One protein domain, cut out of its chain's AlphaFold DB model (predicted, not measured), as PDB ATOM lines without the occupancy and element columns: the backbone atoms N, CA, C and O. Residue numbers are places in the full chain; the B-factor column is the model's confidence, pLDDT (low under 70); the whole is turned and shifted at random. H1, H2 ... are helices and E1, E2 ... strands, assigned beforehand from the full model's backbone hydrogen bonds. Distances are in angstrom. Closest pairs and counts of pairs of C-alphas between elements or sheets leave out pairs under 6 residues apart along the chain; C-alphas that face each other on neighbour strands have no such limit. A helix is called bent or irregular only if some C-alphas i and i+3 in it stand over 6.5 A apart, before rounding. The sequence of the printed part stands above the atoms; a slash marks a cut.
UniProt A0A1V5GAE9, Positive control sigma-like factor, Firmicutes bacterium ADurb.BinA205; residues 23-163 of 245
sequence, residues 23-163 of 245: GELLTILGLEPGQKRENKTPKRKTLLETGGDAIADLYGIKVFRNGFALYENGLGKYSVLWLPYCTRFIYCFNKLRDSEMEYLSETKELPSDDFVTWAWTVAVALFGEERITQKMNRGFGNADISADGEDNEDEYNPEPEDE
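Overview. This is residues 23 to 163 of the 245 residues of the protein "Positive control sigma-like factor" of Firmicutes bacterium ADurb.BinA205 (UniProt A0A1V5GAE9). What is the main picture? A small sheet of four strands, E1 to E4, has the long helix H4 packed across one face, and the hairpin E5 E6 reaches away as an arm whose residues 98 to 103 stick out. The short helices H1 and H3 sit close to each other by the first turns of H4, H2 grazes the sheet, and after H4 comes a long tail, residues 137 to 163, with no named element. What is it built of? The 141 printed residues hold four named helices and six named strands, in the order H1 H2 E1 E2 E3 E4 E5 E6 H3 H4; the class is mixed, helices and strands, with under half of the residues in named elements. The sheets, in the orders E1 - E2 - E3 - E4 and E5 - E6, are both antiparallel. The whole is compact, with a radius of gyration of the C-alphas of 15.9 A and spans of 51 by 37 by 30 A.

Along the chain. Where does the printed part begin? H1, residues 23 to 29, starts at C-alpha 23 at (-22.364, 55.577, 1.652) and is 9.9 A long; H2, residues 44 to 50, is also 9.9 A long. Which strands follow? E1 is residues 56 to 58, E2 is 61 to 63, E3 is 68 to 72 with 13.4 A, and E4 is 78 to 82 with 13.5 A, starting at C-alpha 78 at (-43.703, 55.524, 10.370). E5 is residues 90 to 92 and E6 is 107 to 109. Where are the last helices? H3, residues 112 to 117, is 10.3 A long and only just irregular: C-alphas 113 and 116 are 7.0 A apart. H4, residues 120 to 136, is 24.0 A long and ends at C-alpha 136 at (-49.539, 46.030, 7.901).

Arrangement. How is the larger sheet joined? E1 E2 E3 E4 form a meander, each strand the antiparallel neighbour of the one before. Within hydrogen-bond range are N 58 and O 61 of the hairpin E1 and E2 at 3.0 A, N 62 and O 70 of the hairpin E2 and E3 at 2.8 A, and N 69 and O 81 of the hairpin E3 and E4 at 2.8 A. What is on it? H4 is on one face, two layers with a helix on a sheet, at a height over the sheet of 7.3 A; on the local plane it runs across the strands, at 63 degrees to E3, and the closest C-alphas of E4 and H4, Ser 79 and Gly 128, are 5.6 A apart. H2 only grazes the sheet with its residues 44 to 48. What lies farther out? H1 and H3 are close but not clearly touching, the closest C-alphas being those of Gly 23 and Val 116 at 4.6 A, with a steep tilt of 65 degrees, the same way. E5 and E6 are a hairpin, with N 91 and O 108 within hydrogen-bond range at 2.9 A; E5 is near H4. How are the helices' backbones? In H1, H2 and H4 every O i to N i+4 pair is within hydrogen-bond range; in H3 it is 0 of 2, with 1 of 3 O i to N i+3 pairs.

Size, cuts and confidence. How large is it? The two C-alphas farthest apart, those of Asp 53 and Ser 99, are 51.8 A apart. Is it cut, and which links are long? The printed part has no cut; the links H1 to H2 and E5 to E6 are long, with 14 residues each. Residues 98 to 103 and 148 to 153 stand free. Where is confidence low? The mean pLDDT of the printed part is 73.1, and 41 residues are under 70: 51, 75 to 76, 91 to 96, 112 to 114 and 135 to 163.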
ATOM      1  N   GLY A  23     -23.757  55.770   1.234       89.62
ATOM      2  CA  GLY A  23     -22.364  55.577   1.652       89.62
ATOM      3  C   GLY A  23     -21.705  56.837   2.199       89.62
ATOM      4  O   GLY A  23     -21.033  56.792   3.231       89.62
ATOM      5  N   GLU A  24     -21.942  57.978   1.554       91.44
ATOM      6  CA  GLU A  24     -21.498  59.276   2.067       91.44
ATOM      7  C   GLU A  24     -22.157  59.585   3.413       91.44
ATOM      8  O   GLU A  24     -21.470  59.990   4.347       91.44
ATOM      9  N   LEU A  25     -23.465  59.333   3.547       91.88
ATOM     10  CA  LEU A  25     -24.191  59.540   4.800       91.88
ATOM     11  C   LEU A  25     -23.630  58.677   5.941       91.88
ATOM     12  O   LEU A  25     -23.423  59.181   7.045       91.88
ATOM     13  N   LEU A  26     -23.344  57.401   5.674       91.50
ATOM     14  CA  LEU A  26     -22.715  56.497   6.641       91.50
ATOM     15  C   LEU A  26     -21.321  56.994   7.041       91.50
ATOM     16  O   LEU A  26     -21.018  57.074   8.230       91.50
ATOM     17  N   THR A  27     -20.521  57.448   6.074       91.38
ATOM     18  CA  THR A  27     -19.185  58.011   6.328       91.38
ATOM     19  C   THR A  27     -19.254  59.265   7.207       91.38
ATOM     20  O   THR A  27     -18.469  59.411   8.142       91.38
ATOM     21  N   ILE A  28     -20.220  60.158   6.955       90.19
ATOM     22  CA  ILE A  28     -20.456  61.371   7.759       90.19
ATOM     23  C   ILE A  28     -20.799  61.021   9.213       90.19
ATOM     24  O   ILE A  28     -20.413  61.742  10.136       90.19
ATOM     25  N   LEU A  29     -21.516  59.917   9.416       88.12
ATOM     26  CA  LEU A  29     -21.908  59.405  10.726       88.12
ATOM     27  C   LEU A  29     -20.826  58.539  11.393       88.12
ATOM     28  O   LEU A  29     -20.986  58.176  12.557       88.12
ATOM     29  N   GLY A  30     -19.734  58.224  10.690       88.81
ATOM     30  CA  GLY A  30     -18.702  57.305  11.171       88.81
ATOM     31  C   GLY A  30     -19.207  55.866  11.315       88.81
ATOM     32  O   GLY A  30     -18.822  55.179  12.257       88.81
ATOM     33  N   LEU A  31     -20.104  55.446  10.420       89.56
ATOM     34  CA  LEU A  31     -20.725  54.124  10.405       89.56
ATOM     35  C   LEU A  31     -20.300  53.330   9.168       89.56
ATOM     36  O   LEU A  31     -20.062  53.901   8.106       89.56
ATOM     37  N   GLU A  32     -20.288  52.007   9.299       86.38
ATOM     38  CA  GLU A  32     -19.983  51.085   8.202       86.38
ATOM     39  C   GLU A  32     -21.257  50.399   7.668       86.38
ATOM     40  O   GLU A  32     -22.166  50.090   8.447       86.38
ATOM     41  N   PRO A  33     -21.350  50.109   6.356       84.31
ATOM     42  CA  PRO A  33     -22.408  49.268   5.794       84.31
ATOM     43  C   PRO A  33     -22.538  47.930   6.539       84.31
ATOM     44  O   PRO A  33     -21.549  47.241   6.771       84.31
ATOM     45  N   GLY A  34     -23.757  47.542   6.921       78.19
ATOM     46  CA  GLY A  34     -24.010  46.300   7.660       78.19
ATOM     47  C   GLY A  34     -23.544  46.301   9.123       78.19
ATOM     48  O   GLY A  34     -23.641  45.269   9.788       78.19
ATOM     49  N   GLN A  35     -23.062  47.429   9.655       82.06
ATOM     50  CA  GLN A  35     -22.660  47.534  11.058       82.06
ATOM     51  C   GLN A  35     -23.821  47.180  11.992       82.06
ATOM     52  O   GLN A  35     -24.887  47.805  11.955       82.06
ATOM     53  N   LYS A  36     -23.595  46.204  12.878       82.44
ATOM     54  CA  LYS A  36     -24.558  45.839  13.920       82.44
ATOM     55  C   LYS A  36     -24.795  47.020  14.860       82.44
ATOM     56  O   LYS A  36     -23.857  47.688  15.293       82.44
ATOM     57  N   ARG A  37     -26.063  47.264  15.187       82.38
ATOM     58  CA  ARG A  37     -26.452  48.238  16.217       82.38
ATOM     59  C   ARG A  37     -25.946  47.776  17.588       82.38
ATOM     60  O   ARG A  37     -26.093  46.608  17.933       82.38
ATOM     61  N   GLU A  38     -25.408  48.693  18.385       71.56
ATOM     62  CA  GLU A  38     -24.958  48.381  19.754       71.56
ATOM     63  C   GLU A  38     -26.131  48.237  20.738       71.56
ATOM     64  O   GLU A  38     -26.039  47.513  21.723       71.56
ATOM     65  N   ASN A  39     -27.247  48.918  20.461       72.88
ATOM     66  CA  ASN A  39     -28.422  48.983  21.329       72.88
ATOM     67  C   ASN A  39     -29.703  48.612  20.566       72.88
ATOM     68  O   ASN A  39     -29.759  48.662  19.335       72.88
ATOM     69  N   LYS A  40     -30.769  48.277  21.306       77.06
ATOM     70  CA  LYS A  40     -32.103  48.026  20.733       77.06
ATOM     71  C   LYS A  40     -32.614  49.261  19.976       77.06
ATOM     72  O   LYS A  40     -32.360  50.386  20.400       77.06
ATOM     73  N   THR A  41     -33.373  49.051  18.893       77.62
ATOM     74  CA  THR A  41     -34.013  50.161  18.167       77.62
ATOM     75  C   THR A  41     -34.902  50.979  19.113       77.62
ATOM     76  O   THR A  41     -35.767  50.394  19.780       77.62
ATOM     77  N   PRO A  42     -34.710  52.306  19.194       78.94
ATOM     78  CA  PRO A  42     -35.530  53.167  20.035       78.94
ATOM     79  C   PRO A  42     -36.965  53.289  19.498       78.94
ATOM     80  O   PRO A  42     -37.199  53.220  18.294       78.94
ATOM     81  N   LYS A  43     -37.924  53.530  20.403       78.19
ATOM     82  CA  LYS A  43     -39.278  54.007  20.052       78.19
ATOM     83  C   LYS A  43     -39.189  55.362  19.345       78.19
ATOM     84  O   LYS A  43     -38.252  56.113  19.626       78.19
ATOM     85  N   ARG A  44     -40.187  55.751  18.540       80.75
ATOM     86  CA  ARG A  44     -40.203  57.082  17.899       80.75
ATOM     87  C   ARG A  44     -40.173  58.187  18.949       80.75
ATOM     88  O   ARG A  44     -39.368  59.103  18.820       80.75
ATOM     89  N   LYS A  45     -40.982  58.085  20.012       75.44
ATOM     90  CA  LYS A  45     -40.977  59.074  21.113       75.44
ATOM     91  C   LYS A  45     -39.591  59.211  21.743       75.44
ATOM     92  O   LYS A  45     -39.060  60.310  21.839       75.44
ATOM     93  N   THR A  46     -38.968  58.084  22.084       79.06
ATOM     94  CA  THR A  46     -37.619  58.068  22.660       79.06
ATOM     95  C   THR A  46     -36.586  58.626  21.688       79.06
ATOM     96  O   THR A  46     -35.714  59.373  22.112       79.06
ATOM     97  N   LEU A  47     -36.680  58.316  20.393       82.25
ATOM     98  CA  LEU A  47     -35.769  58.839  19.377       82.25
ATOM     99  C   LEU A  47     -35.907  60.357  19.210       82.25
ATOM    100  O   LEU A  47     -34.897  61.042  19.130       82.25
ATOM    101  N   LEU A  48     -37.129  60.891  19.220       80.69
ATOM    102  CA  LEU A  48     -37.365  62.336  19.140       80.69
ATOM    103  C   LEU A  48     -36.895  63.082  20.400       80.69
ATOM    104  O   LEU A  48     -36.462  64.225  20.302       80.69
ATOM    105  N   GLU A  49     -36.956  62.449  21.573       77.69
ATOM    106  CA  GLU A  49     -36.509  63.045  22.840       77.69
ATOM    107  C   GLU A  49     -34.989  62.946  23.048       77.69
ATOM    108  O   GLU A  49     -34.367  63.877  23.556       77.69
ATOM    109  N   THR A  50     -34.382  61.814  22.674       75.88
ATOM    110  CA  THR A  50     -32.968  61.494  22.965       75.88
ATOM    111  C   THR A  50     -32.034  61.649  21.769       75.88
ATOM    112  O   THR A  50     -30.829  61.801  21.956       75.88
ATOM    113  N   GLY A  51     -32.565  61.618  20.546       68.12
ATOM    114  CA  GLY A  51     -31.791  61.678  19.304       68.12
ATOM    115  C   GLY A  51     -31.243  63.066  18.972       68.12
ATOM    116  O   GLY A  51     -30.374  63.176  18.106       68.12
ATOM    117  N   GLY A  52     -31.706  64.103  19.678       76.31
ATOM    118  CA  GLY A  52     -31.346  65.496  19.425       76.31
ATOM    119  C   GLY A  52     -31.935  66.031  18.117       76.31
ATOM    120  O   GLY A  52     -32.851  65.440  17.543       76.31
ATOM    121  N   ASP A  53     -31.401  67.160  17.647       82.25
ATOM    122  CA  ASP A  53     -31.815  67.747  16.371       82.25
ATOM    123  C   ASP A  53     -31.429  66.836  15.201       82.25
ATOM    124  O   ASP A  53     -30.304  66.325  15.120       82.25
ATOM    125  N   ALA A  54     -32.372  66.647  14.278       87.44
ATOM    126  CA  ALA A  54     -32.130  65.893  13.059       87.44
ATOM    127  C   ALA A  54     -31.049  66.590  12.216       87.44
ATOM    128  O   ALA A  54     -31.096  67.799  11.994       87.44
ATOM    129  N   ILE A  55     -30.078  65.818  11.729       89.56
ATOM    130  CA  ILE A  55     -29.009  66.315  10.849       89.56
ATOM    131  C   ILE A  55     -29.456  66.436   9.393       89.56
ATOM    132  O   ILE A  55     -28.806  67.124   8.613       89.56
ATOM    133  N   ALA A  56     -30.555  65.772   9.036       89.44
ATOM    134  CA  ALA A  56     -31.240  65.923   7.763       89.44
ATOM    135  C   ALA A  56     -32.743  65.698   7.966       89.44
ATOM    136  O   ALA A  56     -33.133  64.803   8.718       89.44
ATOM    137  N   ASP A  57     -33.569  66.498   7.293       91.25
ATOM    138  CA  ASP A  57     -35.030  66.377   7.281       91.25
ATOM    139  C   ASP A  57     -35.528  66.620   5.850       91.25
ATOM    140  O   ASP A  57     -35.614  67.763   5.396       91.25
ATOM    141  N   LEU A  58     -35.749  65.538   5.099       88.31
ATOM    142  CA  LEU A  58     -36.119  65.578   3.681       88.31
ATOM    143  C   LEU A  58     -37.146  64.487   3.366       88.31
ATOM    144  O   LEU A  58     -36.972  63.337   3.751       88.31
ATOM    145  N   TYR A  59     -38.198  64.839   2.621       87.06
ATOM    146  CA  TYR A  59     -39.213  63.904   2.103       87.06
ATOM    147  C   TYR A  59     -39.842  62.970   3.157       87.06
ATOM    148  O   TYR A  59     -40.072  61.796   2.885       87.06
ATOM    149  N   GLY A  60     -40.112  63.481   4.362       83.69
ATOM    150  CA  GLY A  60     -40.668  62.668   5.452       83.69
ATOM    151  C   GLY A  60     -39.638  61.762   6.134       83.69
ATOM    152  O   GLY A  60     -40.012  60.871   6.891       83.69
ATOM    153  N   ILE A  61     -38.343  61.981   5.885       92.06
ATOM    154  CA  ILE A  61     -37.250  61.253   6.520       92.06
ATOM    155  C   ILE A  61     -36.441  62.201   7.401       92.06
ATOM    156  O   ILE A  61     -35.870  63.176   6.911       92.06
ATOM    157  N   LYS A  62     -36.325  61.866   8.688       92.19
ATOM    158  CA  LYS A  62     -35.463  62.556   9.654       92.19
ATOM    159  C   LYS A  62     -34.281  61.669  10.019       92.19
ATOM    160  O   LYS A  62     -34.481  60.564  10.513       92.19
ATOM    161  N   VAL A  63     -33.060  62.148   9.814       91.88
ATOM    162  CA  VAL A  63     -31.829  61.430  10.178       91.88
ATOM    163  C   VAL A  63     -31.238  62.019  11.448       91.88
ATOM    164  O   VAL A  63     -31.138  63.236  11.575       91.88
ATOM    165  N   PHE A  64     -30.795  61.165  12.365       91.19
ATOM    166  CA  PHE A  64     -30.210  61.560  13.643       91.19
ATOM    167  C   PHE A  64     -28.725  61.191  13.715       91.19
ATOM    168  O   PHE A  64     -28.270  60.215  13.114       91.19
ATOM    169  N   ARG A  65     -27.952  61.947  14.507       87.56
ATOM    170  CA  ARG A  65     -26.506  61.705  14.710       87.56
ATOM    171  C   ARG A  65     -26.187  60.326  15.273       87.56
ATOM    172  O   ARG A  65     -25.077  59.842  15.104       87.56
ATOM    173  N   ASN A  66     -27.138  59.724  15.975       86.69
ATOM    174  CA  ASN A  66     -26.975  58.411  16.578       86.69
ATOM    175  C   ASN A  66     -27.030  57.264  15.555       86.69
ATOM    176  O   ASN A  66     -26.893  56.129  15.983       86.69
ATOM    177  N   GLY A  67     -27.232  57.543  14.258       86.88
ATOM    178  CA  GLY A  67     -27.268  56.551  13.176       86.88
ATOM    179  C   GLY A  67     -28.659  56.015  12.837       86.88
ATOM    180  O   GLY A  67     -28.812  55.234  11.894       86.88
ATOM    181  N   PHE A  68     -29.684  56.443  13.577       90.56
ATOM    182  CA  PHE A  68     -31.069  56.101  13.283       90.56
ATOM    183  C   PHE A  68     -31.706  57.118  12.333       90.56
ATOM    184  O   PHE A  68     -31.413  58.315  12.375       90.56
ATOM    185  N   ALA A  69     -32.628  56.635  11.509       90.81
ATOM    186  CA  ALA A  69     -33.512  57.448  10.693       90.81
ATOM    187  C   ALA A  69     -34.971  57.156  11.057       90.81
ATOM    188  O   ALA A  69     -35.338  56.016  11.321       90.81
ATOM    189  N   LEU A  70     -35.807  58.186  11.074       90.56
ATOM    190  CA  LEU A  70     -37.254  58.067  11.173       90.56
ATOM    191  C   LEU A  70     -37.836  58.330   9.789       90.56
ATOM    192  O   LEU A  70     -37.654  59.419   9.254       90.56
ATOM    193  N   TYR A  71     -38.531  57.345   9.236       91.19
ATOM    194  CA  TYR A  71     -39.279  57.474   7.993       91.19
ATOM    195  C   TYR A  71     -40.773  57.593   8.287       91.19
ATOM    196  O   TYR A  71     -41.287  56.807   9.080       91.19
ATOM    197  N   GLU A  72     -41.461  58.524   7.631       86.50
ATOM    198  CA  GLU A  72     -42.915  58.679   7.641       86.50
ATOM    199  C   GLU A  72     -43.453  58.691   6.203       86.50
ATOM    200  O   GLU A  72     -43.001  59.475   5.369       86.50
ATOM    201  N   ASN A  73     -44.448  57.851   5.907       82.50
ATOM    202  CA  ASN A  73     -44.968  57.670   4.544       82.50
ATOM    203  C   ASN A  73     -46.055  58.685   4.133       82.50
ATOM    204  O   ASN A  73     -46.762  58.497   3.145       82.50
ATOM    205  N   GLY A  74     -46.245  59.748   4.918       75.12
ATOM    206  CA  GLY A  74     -47.277  60.763   4.687       75.12
ATOM    207  C   GLY A  74     -48.717  60.307   4.968       75.12
ATOM    208  O   GLY A  74     -49.634  61.121   4.866       75.12
ATOM    209  N   LEU A  75     -48.929  59.044   5.358       69.12
ATOM    210  CA  LEU A  75     -50.223  58.497   5.796       69.12
ATOM    211  C   LEU A  75     -50.297  58.361   7.331       69.12
ATOM    212  O   LEU A  75     -51.117  57.615   7.871       69.12
ATOM    213  N   GLY A  76     -49.396  59.039   8.051       69.31
ATOM    214  CA  GLY A  76     -49.244  58.925   9.504       69.31
ATOM    215  C   GLY A  76     -48.669  57.581   9.966       69.31
ATOM    216  O   GLY A  76     -48.734  57.259  11.152       69.31
ATOM    217  N   LYS A  77     -48.126  56.762   9.051       78.25
ATOM    218  CA  LYS A  77     -47.360  55.560   9.398       78.25
ATOM    219  C   LYS A  77     -45.877  55.868   9.323       78.25
ATOM    220  O   LYS A  77     -45.424  56.592   8.439       78.25
ATOM    221  N   TYR A  78     -45.129  55.289  10.252       83.69
ATOM    222  CA  TYR A  78     -43.703  55.524  10.370       83.69
ATOM    223  C   TYR A  78     -42.941  54.238  10.690       83.69
ATOM    224  O   TYR A  78     -43.508  53.265  11.196       83.69
ATOM    225  N   SER A  79     -41.639  54.259  10.425       85.50
ATOM    226  CA  SER A  79     -40.688  53.227  10.829       85.50
ATOM    227  C   SER A  79     -39.383  53.873  11.285       85.50
ATOM    228  O   SER A  79     -38.932  54.861  10.699       85.50
ATOM    229  N   VAL A  80     -38.784  53.325  12.343       87.81
ATOM    230  CA  VAL A  80     -37.430  53.693  12.757       87.81
ATOM    231  C   VAL A  80     -36.459  52.734  12.075       87.81
ATOM    232  O   VAL A  80     -36.649  51.526  12.067       87.81
ATOM    233  N   LEU A  81     -35.408  53.261  11.466       88.38
ATOM    234  CA  LEU A  81     -34.457  52.502  10.664       88.38
ATOM    235  C   LEU A  81     -33.053  52.704  11.214       88.38
ATOM    236  O   LEU A  81     -32.671  53.807  11.596       88.38
ATOM    237  N   TRP A  82     -32.274  51.627  11.233       90.25
ATOM    238  CA  TRP A  82     -30.836  51.699  11.453       90.25
ATOM    239  C   TRP A  82     -30.161  51.841  10.089       90.25
ATOM    240  O   TRP A  82     -30.288  50.941   9.256       90.25
ATOM    241  N   LEU A  83     -29.492  52.970   9.833       89.38
ATOM    242  CA  LEU A  83     -28.965  53.294   8.500       89.38
ATOM    243  C   LEU A  83     -28.010  52.226   7.937       89.38
ATOM    244  O   LEU A  83     -28.180  51.865   6.774       89.38
ATOM    245  N   PRO A  84     -27.084  51.643   8.726       87.88
ATOM    246  CA  PRO A  84     -26.242  50.540   8.265       87.88
ATOM    247  C   PRO A  84     -26.984  49.310   7.747       87.88
ATOM    248  O   PRO A  84     -26.404  48.548   6.985       87.88
ATOM    249  N   TYR A  85     -28.244  49.089   8.137       86.31
ATOM    250  CA  TYR A  85     -29.041  47.967   7.625       86.31
ATOM    251  C   TYR A  85     -29.727  48.285   6.293       86.31
ATOM    252  O   TYR A  85     -30.209  47.376   5.625       86.31
ATOM    253  N   CYS A  86     -29.735  49.548   5.858       85.19
ATOM    254  CA  CYS A  86     -30.350  49.978   4.599       85.19
ATOM    255  C   CYS A  86     -29.467  49.677   3.370       85.19
ATOM    256  O   CYS A  86     -29.476  50.423   2.395       85.19
ATOM    257  N   THR A  87     -28.670  48.612   3.423       80.94
ATOM    258  CA  THR A  87     -27.678  48.251   2.398       80.94
ATOM    259  C   THR A  87     -27.967  46.905   1.745       80.94
ATOM    260  O   THR A  87     -27.456  46.631   0.664       80.94
ATOM    261  N   ARG A  88     -28.800  46.070   2.377       77.81
ATOM    262  CA  ARG A  88     -29.181  44.748   1.877       77.81
ATOM    263  C   ARG A  88     -30.693  44.617   1.890       77.81
ATOM    264  O   ARG A  88     -31.300  44.574   2.955       77.81
ATOM    265  N   PHE A  89     -31.298  44.564   0.707       76.50
ATOM    266  CA  PHE A  89     -32.744  44.446   0.570       76.50
ATOM    267  C   PHE A  89     -33.126  43.047   0.095       76.50
ATOM    268  O   PHE A  89     -32.741  42.619  -0.997       76.50
ATOM    269  N   ILE A  90     -33.922  42.359   0.906       73.06
ATOM    270  CA  ILE A  90     -34.545  41.087   0.552       73.06
ATOM    271  C   ILE A  90     -36.032  41.365   0.395       73.06
ATOM    272  O   ILE A  90     -36.709  41.708   1.361       73.06
ATOM    273  N   TYR A  91     -36.528  41.243  -0.833       69.62
ATOM    274  CA  TYR A  91     -37.956  41.324  -1.088       69.62
ATOM    275  C   TYR A  91     -38.603  39.982  -0.760       69.62
ATOM    276  O   TYR A  91     -38.185  38.961  -1.312       69.62
ATOM    277  N   CYS A  92     -39.627  39.991   0.088       65.75
ATOM    278  CA  CYS A  92     -40.426  38.812   0.394       65.75
ATOM    279  C   CYS A  92     -41.732  38.863  -0.409       65.75
ATOM    280  O   CYS A  92     -42.557  39.757  -0.231       65.75
ATOM    281  N   PHE A  93     -41.923  37.902  -1.305       68.38
ATOM    282  CA  PHE A  93     -43.194  37.653  -1.966       68.38
ATOM    283  C   PHE A  93     -44.206  37.053  -0.983       68.38
ATOM    284  O   PHE A  93     -43.864  36.575   0.098       68.38
ATOM    285  N   ASN A  94     -45.481  37.064  -1.376       64.25
ATOM    286  CA  ASN A  94     -46.514  36.327  -0.651       64.25
ATOM    287  C   ASN A  94     -46.169  34.837  -0.592       64.25
ATOM    288  O   ASN A  94     -45.568  34.316  -1.534       64.25
ATOM    289  N   LYS A  95     -46.633  34.166   0.472       65.31
ATOM    290  CA  LYS A  95     -46.483  32.721   0.636       65.31
ATOM    291  C   LYS A  95     -46.919  32.000  -0.637       65.31
ATOM    292  O   LYS A  95     -48.059  32.154  -1.090       65.31
ATOM    293  N   LEU A  96     -45.993  31.255  -1.218       68.12
ATOM    294  CA  LEU A  96     -46.236  30.469  -2.411       68.12
ATOM    295  C   LEU A  96     -46.985  29.199  -2.013       68.12
ATOM    296  O   LEU A  96     -46.836  28.669  -0.912       68.12
ATOM    297  N   ARG A  97     -47.825  28.686  -2.912       71.06
ATOM    298  CA  ARG A  97     -48.351  27.326  -2.760       71.06
ATOM    299  C   ARG A  97     -47.227  26.322  -2.988       71.06
ATOM    300  O   ARG A  97     -46.309  26.599  -3.755       71.06
ATOM    301  N   ASP A  98     -47.360  25.119  -2.436       73.88
ATOM    302  CA  ASP A  98     -46.380  24.035  -2.618       73.88
ATOM    303  C   ASP A  98     -46.038  23.795  -4.100       73.88
ATOM    304  O   ASP A  98     -44.886  23.578  -4.458       73.88
ATOM    305  N   SER A  99     -47.031  23.915  -4.992       73.94
ATOM    306  CA  SER A  99     -46.835  23.774  -6.439       73.94
ATOM    307  C   SER A  99     -46.104  24.948  -7.097       73.94
ATOM    308  O   SER A  99     -45.669  24.821  -8.231       73.94
ATOM    309  N   GLU A 100     -46.053  26.115  -6.456       70.00
ATOM    310  CA  GLU A 100     -45.379  27.328  -6.942       70.00
ATOM    311  C   GLU A 100     -43.918  27.394  -6.443       70.00
ATOM    312  O   GLU A 100     -43.068  27.963  -7.126       70.00
ATOM    313  N   MET A 101     -43.599  26.735  -5.321       72.88
ATOM    314  CA  MET A 101     -42.239  26.648  -4.759       72.88
ATOM    315  C   MET A 101     -41.244  25.866  -5.634       72.88
ATOM    316  O   MET A 101     -40.036  26.020  -5.480       72.88
ATOM    317  N   GLU A 102     -41.719  25.032  -6.565       71.56
ATOM    318  CA  GLU A 102     -40.843  24.274  -7.472       71.56
ATOM    319  C   GLU A 102     -40.086  25.170  -8.469       71.56
ATOM    320  O   GLU A 102     -39.042  24.772  -8.990       71.56
ATOM    321  N   TYR A 103     -40.603  26.368  -8.761       73.81
ATOM    322  CA  TYR A 103     -40.044  27.266  -9.780       73.81
ATOM    323  C   TYR A 103     -39.993  28.744  -9.369       73.81
ATOM    324  O   TYR A 103     -39.436  29.555 -10.112       73.81
ATOM    325  N   LEU A 104     -40.541  29.113  -8.207       74.06
ATOM    326  CA  LEU A 104     -40.467  30.461  -7.644       74.06
ATOM    327  C   LEU A 104     -39.869  30.424  -6.237       74.06
ATOM    328  O   LEU A 104     -40.061  29.476  -5.483       74.06
ATOM    329  N   SER A 105     -39.158  31.494  -5.894       72.81
ATOM    330  CA  SER A 105     -38.664  31.737  -4.541       72.81
ATOM    331  C   SER A 105     -39.553  32.768  -3.859       72.81
ATOM    332  O   SER A 105     -39.910  33.778  -4.470       72.81
ATOM    333  N   GLU A 106     -39.873  32.533  -2.589       71.75
ATOM    334  CA  GLU A 106     -40.593  33.487  -1.741       71.75
ATOM    335  C   GLU A 106     -39.740  34.706  -1.404       71.75
ATOM    336  O   GLU A 106     -40.269  35.752  -1.057       71.75
ATOM    337  N   THR A 107     -38.422  34.609  -1.547       72.75
ATOM    338  CA  THR A 107     -37.510  35.722  -1.309       72.75
ATOM    339  C   THR A 107     -36.657  35.993  -2.535       72.75
ATOM    340  O   THR A 107     -36.209  35.086  -3.244       72.75
ATOM    341  N   LYS A 108     -36.426  37.274  -2.804       75.75
ATOM    342  CA  LYS A 108     -35.465  37.719  -3.805       75.75
ATOM    343  C   LYS A 108     -34.589  38.800  -3.212       75.75
ATOM    344  O   LYS A 108     -35.048  39.898  -2.909       75.75
ATOM    345  N   GLU A 109     -33.313  38.479  -3.093       74.94
ATOM    346  CA  GLU A 109     -32.290  39.449  -2.752       74.94
ATOM    347  C   GLU A 109     -32.039  40.361  -3.958       74.94
ATOM    348  O   GLU A 109     -31.805  39.895  -5.081       74.94
ATOM    349  N   LEU A 110     -32.159  41.670  -3.744       72.38
ATOM    350  CA  LEU A 110     -31.715  42.650  -4.726       72.38
ATOM    351  C   LEU A 110     -30.181  42.737  -4.679       72.38
ATOM    352  O   LEU A 110     -29.616  42.616  -3.593       72.38
ATOM    353  N   PRO A 111     -29.501  42.957  -5.820       70.94
ATOM    354  CA  PRO A 111     -28.046  43.100  -5.848       70.94
ATOM    355  C   PRO A 111     -27.569  44.131  -4.812       70.94
ATOM    356  O   PRO A 111     -27.991  45.286  -4.844       70.94
ATOM    357  N   SER A 112     -26.722  43.697  -3.874       59.56
ATOM    358  CA  SER A 112     -26.283  44.476  -2.704       59.56
ATOM    359  C   SER A 112     -25.410  45.679  -3.046       59.56
ATOM    360  O   SER A 112     -25.355  46.644  -2.285       59.56
ATOM    361  N   ASP A 113     -24.724  45.626  -4.187       60.78
ATOM    362  CA  ASP A 113     -23.598  46.518  -4.476       60.78
ATOM    363  C   ASP A 113     -24.031  47.949  -4.839       60.78
ATOM    364  O   ASP A 113     -23.211  48.867  -4.823       60.78
ATOM    365  N   ASP A 114     -25.326  48.177  -5.077       67.69
ATOM    366  CA  ASP A 114     -25.817  49.459  -5.579       67.69
ATOM    367  C   ASP A 114     -26.399  50.377  -4.490       67.69
ATOM    368  O   ASP A 114     -26.344  51.597  -4.642       67.69
ATOM    369  N   PHE A 115     -26.912  49.862  -3.365       82.06
ATOM    370  CA  PHE A 115     -27.662  50.699  -2.405       82.06
ATOM    371  C   PHE A 115     -26.817  51.786  -1.739       82.06
ATOM    372  O   PHE A 115     -27.307  52.879  -1.466       82.06
ATOM    373  N   VAL A 116     -25.529  51.515  -1.523       85.94
ATOM    374  CA  VAL A 116     -24.574  52.488  -0.975       85.94
ATOM    375  C   VAL A 116     -24.377  53.670  -1.934       85.94
ATOM    376  O   VAL A 116     -24.117  54.785  -1.486       85.94
ATOM    377  N   THR A 117     -24.553  53.447  -3.241       88.56
ATOM    378  CA  THR A 117     -24.443  54.475  -4.291       88.56
ATOM    379  C   THR A 117     -25.745  55.242  -4.516       88.56
ATOM    380  O   THR A 117     -25.737  56.313  -5.123       88.56
ATOM    381  N   TRP A 118     -26.872  54.716  -4.036       89.88
ATOM    382  CA  TRP A 118     -28.163  55.371  -4.179       89.88
ATOM    383  C   TRP A 118     -28.259  56.583  -3.261       89.88
ATOM    384  O   TRP A 118     -27.636  56.644  -2.199       89.88
ATOM    385  N   ALA A 119     -29.100  57.540  -3.660       91.81
ATOM    386  CA  ALA A 119     -29.488  58.644  -2.797       91.81
ATOM    387  C   ALA A 119     -30.052  58.092  -1.481       91.81
ATOM    388  O   ALA A 119     -30.951  57.243  -1.492       91.81
ATOM    389  N   TRP A 120     -29.553  58.593  -0.349       91.94
ATOM    390  CA  TRP A 120     -29.937  58.076   0.968       91.94
ATOM    391  C   TRP A 120     -31.451  58.158   1.196       91.94
ATOM    392  O   TRP A 120     -32.031  57.266   1.806       91.94
ATOM    393  N   THR A 121     -32.112  59.180   0.643       91.81
ATOM    394  CA  THR A 121     -33.565  59.342   0.745       91.81
ATOM    395  C   THR A 121     -34.319  58.199   0.071       91.81
ATOM    396  O   THR A 121     -35.334  57.746   0.586       91.81
ATOM    397  N   VAL A 122     -33.818  57.704  -1.068       90.81
ATOM    398  CA  VAL A 122     -34.435  56.595  -1.811       90.81
ATOM    399  C   VAL A 122     -34.243  55.285  -1.060       90.81
ATOM    400  O   VAL A 122     -35.203  54.536  -0.896       90.81
ATOM    401  N   ALA A 123     -33.028  55.028  -0.566       90.38
ATOM    402  CA  ALA A 123     -32.750  53.837   0.229       90.38
ATOM    403  C   ALA A 123     -33.640  53.814   1.481       90.38
ATOM    404  O   ALA A 123     -34.420  52.887   1.670       90.38
ATOM    405  N   VAL A 124     -33.610  54.871   2.293       91.12
ATOM    406  CA  VAL A 124     -34.374  54.920   3.547       91.12
ATOM    407  C   VAL A 124     -35.884  54.810   3.306       91.12
ATOM    408  O   VAL A 124     -36.550  54.083   4.040       91.12
ATOM    409  N   ALA A 125     -36.424  55.445   2.259       90.81
ATOM    410  CA  ALA A 125     -37.835  55.297   1.903       90.81
ATOM    411  C   ALA A 125     -38.194  53.855   1.505       90.81
ATOM    412  O   ALA A 125     -39.192  53.332   1.988       90.81
ATOM    413  N   LEU A 126     -37.371  53.186   0.687       88.88
ATOM    414  CA  LEU A 126     -37.603  51.794   0.281       88.88
ATOM    415  C   LEU A 126     -37.668  50.856   1.496       88.88
ATOM    416  O   LEU A 126     -38.616  50.088   1.643       88.88
ATOM    417  N   PHE A 127     -36.674  50.939   2.384       87.25
ATOM    418  CA  PHE A 127     -36.631  50.111   3.593       87.25
ATOM    419  C   PHE A 127     -37.753  50.462   4.577       87.25
ATOM    420  O   PHE A 127     -38.298  49.579   5.241       87.25
ATOM    421  N   GLY A 128     -38.111  51.743   4.672       87.38
ATOM    422  CA  GLY A 128     -39.195  52.217   5.520       87.38
ATOM    423  C   GLY A 128     -40.563  51.725   5.063       87.38
ATOM    424  O   GLY A 128     -41.317  51.196   5.879       87.38
ATOM    425  N   GLU A 129     -40.865  51.833   3.769       86.25
ATOM    426  CA  GLU A 129     -42.131  51.356   3.201       86.25
ATOM    427  C   GLU A 129     -42.271  49.843   3.292       86.25
ATOM    428  O   GLU A 129     -43.340  49.343   3.638       86.25
ATOM    429  N   GLU A 130     -41.191  49.100   3.046       81.62
ATOM    430  CA  GLU A 130     -41.205  47.645   3.183       81.62
ATOM    431  C   GLU A 130     -41.509  47.241   4.632       81.62
ATOM    432  O   GLU A 130     -42.380  46.407   4.877       81.62
ATOM    433  N   ARG A 131     -40.886  47.893   5.625       79.06
ATOM    434  CA  ARG A 131     -41.190  47.632   7.043       79.06
ATOM    435  C   ARG A 131     -42.625  47.983   7.416       79.06
ATOM    436  O   ARG A 131     -43.264  47.226   8.150       79.06
ATOM    437  N   ILE A 132     -43.141  49.112   6.927       80.62
ATOM    438  CA  ILE A 132     -44.540  49.498   7.144       80.62
ATOM    439  C   ILE A 132     -45.467  48.454   6.509       80.62
ATOM    440  O   ILE A 132     -46.393  47.987   7.170       80.62
ATOM    441  N   THR A 133     -45.182  48.020   5.281       76.69
ATOM    442  CA  THR A 133     -45.947  46.999   4.548       76.69
ATOM    443  C   THR A 133     -45.951  45.663   5.285       76.69
ATOM    444  O   THR A 133     -47.019  45.106   5.537       76.69
ATOM    445  N   GLN A 134     -44.791  45.175   5.724       71.69
ATOM    446  CA  GLN A 134     -44.695  43.943   6.509       71.69
ATOM    447  C   GLN A 134     -45.474  44.047   7.821       71.69
ATOM    448  O   GLN A 134     -46.190  43.114   8.185       71.69
ATOM    449  N   LYS A 135     -45.401  45.193   8.513       69.75
ATOM    450  CA  LYS A 135     -46.196  45.440   9.723       69.75
ATOM    451  C   LYS A 135     -47.695  45.428   9.423       69.75
ATOM    452  O   LYS A 135     -48.445  44.852  10.204       69.75
ATOM    453  N   MET A 136     -48.130  46.028   8.316       66.94
ATOM    454  CA  MET A 136     -49.539  46.030   7.901       66.94
ATOM    455  C   MET A 136     -50.042  44.635   7.517       66.94
ATOM    456  O   MET A 136     -51.204  44.326   7.750       66.94
ATOM    457  N   ASN A 137     -49.164  43.779   6.996       63.94
ATOM    458  CA  ASN A 137     -49.500  42.410   6.610       63.94
ATOM    459  C   ASN A 137     -49.464  41.409   7.785       63.94
ATOM    460  O   ASN A 137     -49.818  40.238   7.604       63.94
ATOM    461  N   ARG A 138     -49.078  41.835   9.002       55.19
ATOM    462  CA  ARG A 138     -49.152  40.999  10.214       55.19
ATOM    463  C   ARG A 138     -50.617  40.675  10.533       55.19
ATOM    464  O   ARG A 138     -51.359  41.533  10.994       55.19
ATOM    465  N   GLY A 139     -51.020  39.423  10.304       43.47
ATOM    466  CA  GLY A 139     -52.383  38.925  10.563       43.47
ATOM    467  C   GLY A 139     -53.041  38.211   9.378       43.47
ATOM    468  O   GLY A 139     -54.040  37.519   9.558       43.47
ATOM    469  N   PHE A 140     -52.459  38.300   8.179       38.88
ATOM    470  CA  PHE A 140     -52.958  37.646   6.966       38.88
ATOM    471  C   PHE A 140     -52.205  36.350   6.661       38.88
ATOM    472  O   PHE A 140     -51.330  36.376   5.814       38.88
ATOM    473  N   GLY A 141     -52.475  35.226   7.338       38.81
ATOM    474  CA  GLY A 141     -51.957  33.889   6.943       38.81
ATOM    475  C   GLY A 141     -50.426  33.725   6.758       38.81
ATOM    476  O   GLY A 141     -49.962  32.633   6.458       38.81
ATOM    477  N   ASN A 142     -49.662  34.796   6.971       38.72
ATOM    478  CA  ASN A 142     -48.227  34.999   6.797       38.72
ATOM    479  C   ASN A 142     -47.552  35.117   8.171       38.72
ATOM    480  O   ASN A 142     -46.399  35.520   8.266       38.72
ATOM    481  N   ALA A 143     -48.274  34.778   9.248       37.69
ATOM    482  CA  ALA A 143     -47.709  34.648  10.590       37.69
ATOM    483  C   ALA A 143     -46.598  33.580  10.654       37.69
ATOM    484  O   ALA A 143     -45.813  33.597  11.595       37.69
ATOM    485  N   ASP A 144     -46.515  32.716   9.637       34.22
ATOM    486  CA  ASP A 144     -45.540  31.631   9.540       34.22
ATOM    487  C   ASP A 144     -44.349  31.943   8.623       34.22
ATOM    488  O   ASP A 144     -43.513  31.070   8.426       34.22
ATOM    489  N   ILE A 145     -44.229  33.154   8.058       37.62
ATOM    490  CA  ILE A 145     -42.927  33.583   7.525       37.62
ATOM    491  C   ILE A 145     -42.135  34.101   8.727       37.62
ATOM    492  O   ILE A 145     -41.913  35.302   8.897       37.62
ATOM    493  N   SER A 146     -41.735  33.183   9.611       35.06
ATOM    494  CA  SER A 146     -40.454  33.372  10.269       35.06
ATOM    495  C   SER A 146     -39.446  33.482   9.135       35.06
ATOM    496  O   SER A 146     -39.456  32.695   8.189       35.06
ATOM    497  N   ALA A 147     -38.622  34.525   9.168       34.38
ATOM    498  CA  ALA A 147     -37.390  34.504   8.407       34.38
ATOM    499  C   ALA A 147     -36.573  33.339   8.983       34.38
ATOM    500  O   ALA A 147     -35.783  33.533   9.901       34.38
ATOM    501  N   ASP A 148     -36.843  32.120   8.511       31.23
ATOM    502  CA  ASP A 148     -36.077  30.913   8.795       31.23
ATOM    503  C   ASP A 148     -34.755  31.041   8.028       31.23
ATOM    504  O   ASP A 148     -34.489  30.384   7.025       31.23
ATOM    505  N   GLY A 149     -33.947  31.993   8.485       30.86
ATOM    506  CA  GLY A 149     -32.511  32.035   8.327       30.86
ATOM    507  C   GLY A 149     -31.936  31.791   9.714       30.86
ATOM    508  O   GLY A 149     -32.143  32.594  10.621       30.86
ATOM    509  N   GLU A 150     -31.284  30.646   9.867       29.89
ATOM    510  CA  GLU A 150     -30.592  30.176  11.064       29.89
ATOM    511  C   GLU A 150     -29.906  31.310  11.862       29.89
ATOM    512  O   GLU A 150     -29.198  32.153  11.308       29.89
ATOM    513  N   ASP A 151     -30.120  31.303  13.182       31.53
ATOM    514  CA  ASP A 151     -29.299  31.943  14.217       31.53
ATOM    515  C   ASP A 151     -28.848  33.400  13.979       31.53
ATOM    516  O   ASP A 151     -27.662  33.727  14.048       31.53
ATOM    517  N   ASN A 152     -29.796  34.327  13.812       32.19
ATOM    518  CA  ASN A 152     -29.549  35.752  14.065       32.19
ATOM    519  C   ASN A 152     -30.595  36.326  15.035       32.19
ATOM    520  O   ASN A 152     -31.520  37.032  14.633       32.19
ATOM    521  N   GLU A 153     -30.403  36.084  16.341       36.34
ATOM    522  CA  GLU A 153     -31.177  36.689  17.453       36.34
ATOM    523  C   GLU A 153     -31.268  38.235  17.388       36.34
ATOM    524  O   GLU A 153     -32.103  38.848  18.058       36.34
ATOM    525  N   ASP A 154     -30.463  38.882  16.541       40.34
ATOM    526  CA  ASP A 154     -30.360  40.335  16.429       40.34
ATOM    527  C   ASP A 154     -31.162  40.966  15.274       40.34
ATOM    528  O   ASP A 154     -31.304  42.197  15.258       40.34
ATOM    529  N   GLU A 155     -31.668  40.195  14.301       40.97
ATOM    530  CA  GLU A 155     -32.121  40.760  13.013       40.97
ATOM    531  C   GLU A 155     -33.618  41.120  12.968       40.97
ATOM    532  O   GLU A 155     -33.997  42.093  12.315       40.97
ATOM    533  N   TYR A 156     -34.466  40.478  13.776       43.56
ATOM    534  CA  TYR A 156     -35.897  40.800  13.837       43.56
ATOM    535  C   TYR A 156     -36.384  41.015  15.272       43.56
ATOM    536  O   TYR A 156     -37.070  40.191  15.871       43.56
ATOM    537  N   ASN A 157     -36.039  42.169  15.846       38.31
ATOM    538  CA  ASN A 157     -36.630  42.611  17.107       38.31
ATOM    539  C   ASN A 157     -37.869  43.459  16.769       38.31
ATOM    540  O   ASN A 157     -37.687  44.517  16.157       38.31
ATOM    541  N   PRO A 158     -39.106  43.035  17.107       41.09
ATOM    542  CA  PRO A 158     -40.293  43.839  16.851       41.09
ATOM    543  C   PRO A 158     -40.118  45.194  17.534       41.09
ATOM    544  O   PRO A 158     -39.926  45.283  18.753       41.09
ATOM    545  N   GLU A 159     -40.115  46.250  16.720       49.00
ATOM    546  CA  GLU A 159     -40.007  47.604  17.232       49.00
ATOM    547  C   GLU A 159     -41.164  47.867  18.190       49.00
ATOM    548  O   GLU A 159     -42.305  47.489  17.912       49.00
ATOM    549  N   PRO A 160     -40.874  48.477  19.343       40.66
ATOM    550  CA  PRO A 160     -41.908  48.809  20.294       40.66
ATOM    551  C   PRO A 160     -42.933  49.749  19.652       40.66
ATOM    552  O   PRO A 160     -42.604  50.872  19.281       40.66
ATOM    553  N   GLU A 161     -44.179  49.293  19.562       44.72
ATOM    554  CA  GLU A 161     -45.308  50.110  19.122       44.72
ATOM    555  C   GLU A 161     -45.447  51.309  20.070       44.72
ATOM    556  O   GLU A 161     -45.373  51.159  21.300       44.72
ATOM    557  N   ASP A 162     -45.565  52.517  19.517       37.16
ATOM    558  CA  ASP A 162     -46.010  53.648  20.313       37.16
ATOM    559  C   ASP A 162     -47.535  53.623  20.350       37.16
ATOM    560  O   ASP A 162     -48.206  53.649  19.325       37.16
ATOM    561  N   GLU A 163     -48.085  53.576  21.560       39.47
ATOM    562  CA  GLU A 163     -49.458  53.991  21.818       39.47
ATOM    563  C   GLU A 163     -49.477  55.527  21.759       39.47
ATOM    564  O   GLU A 163     -49.357  56.250  22.757       39.47
TER     565      GLU A 163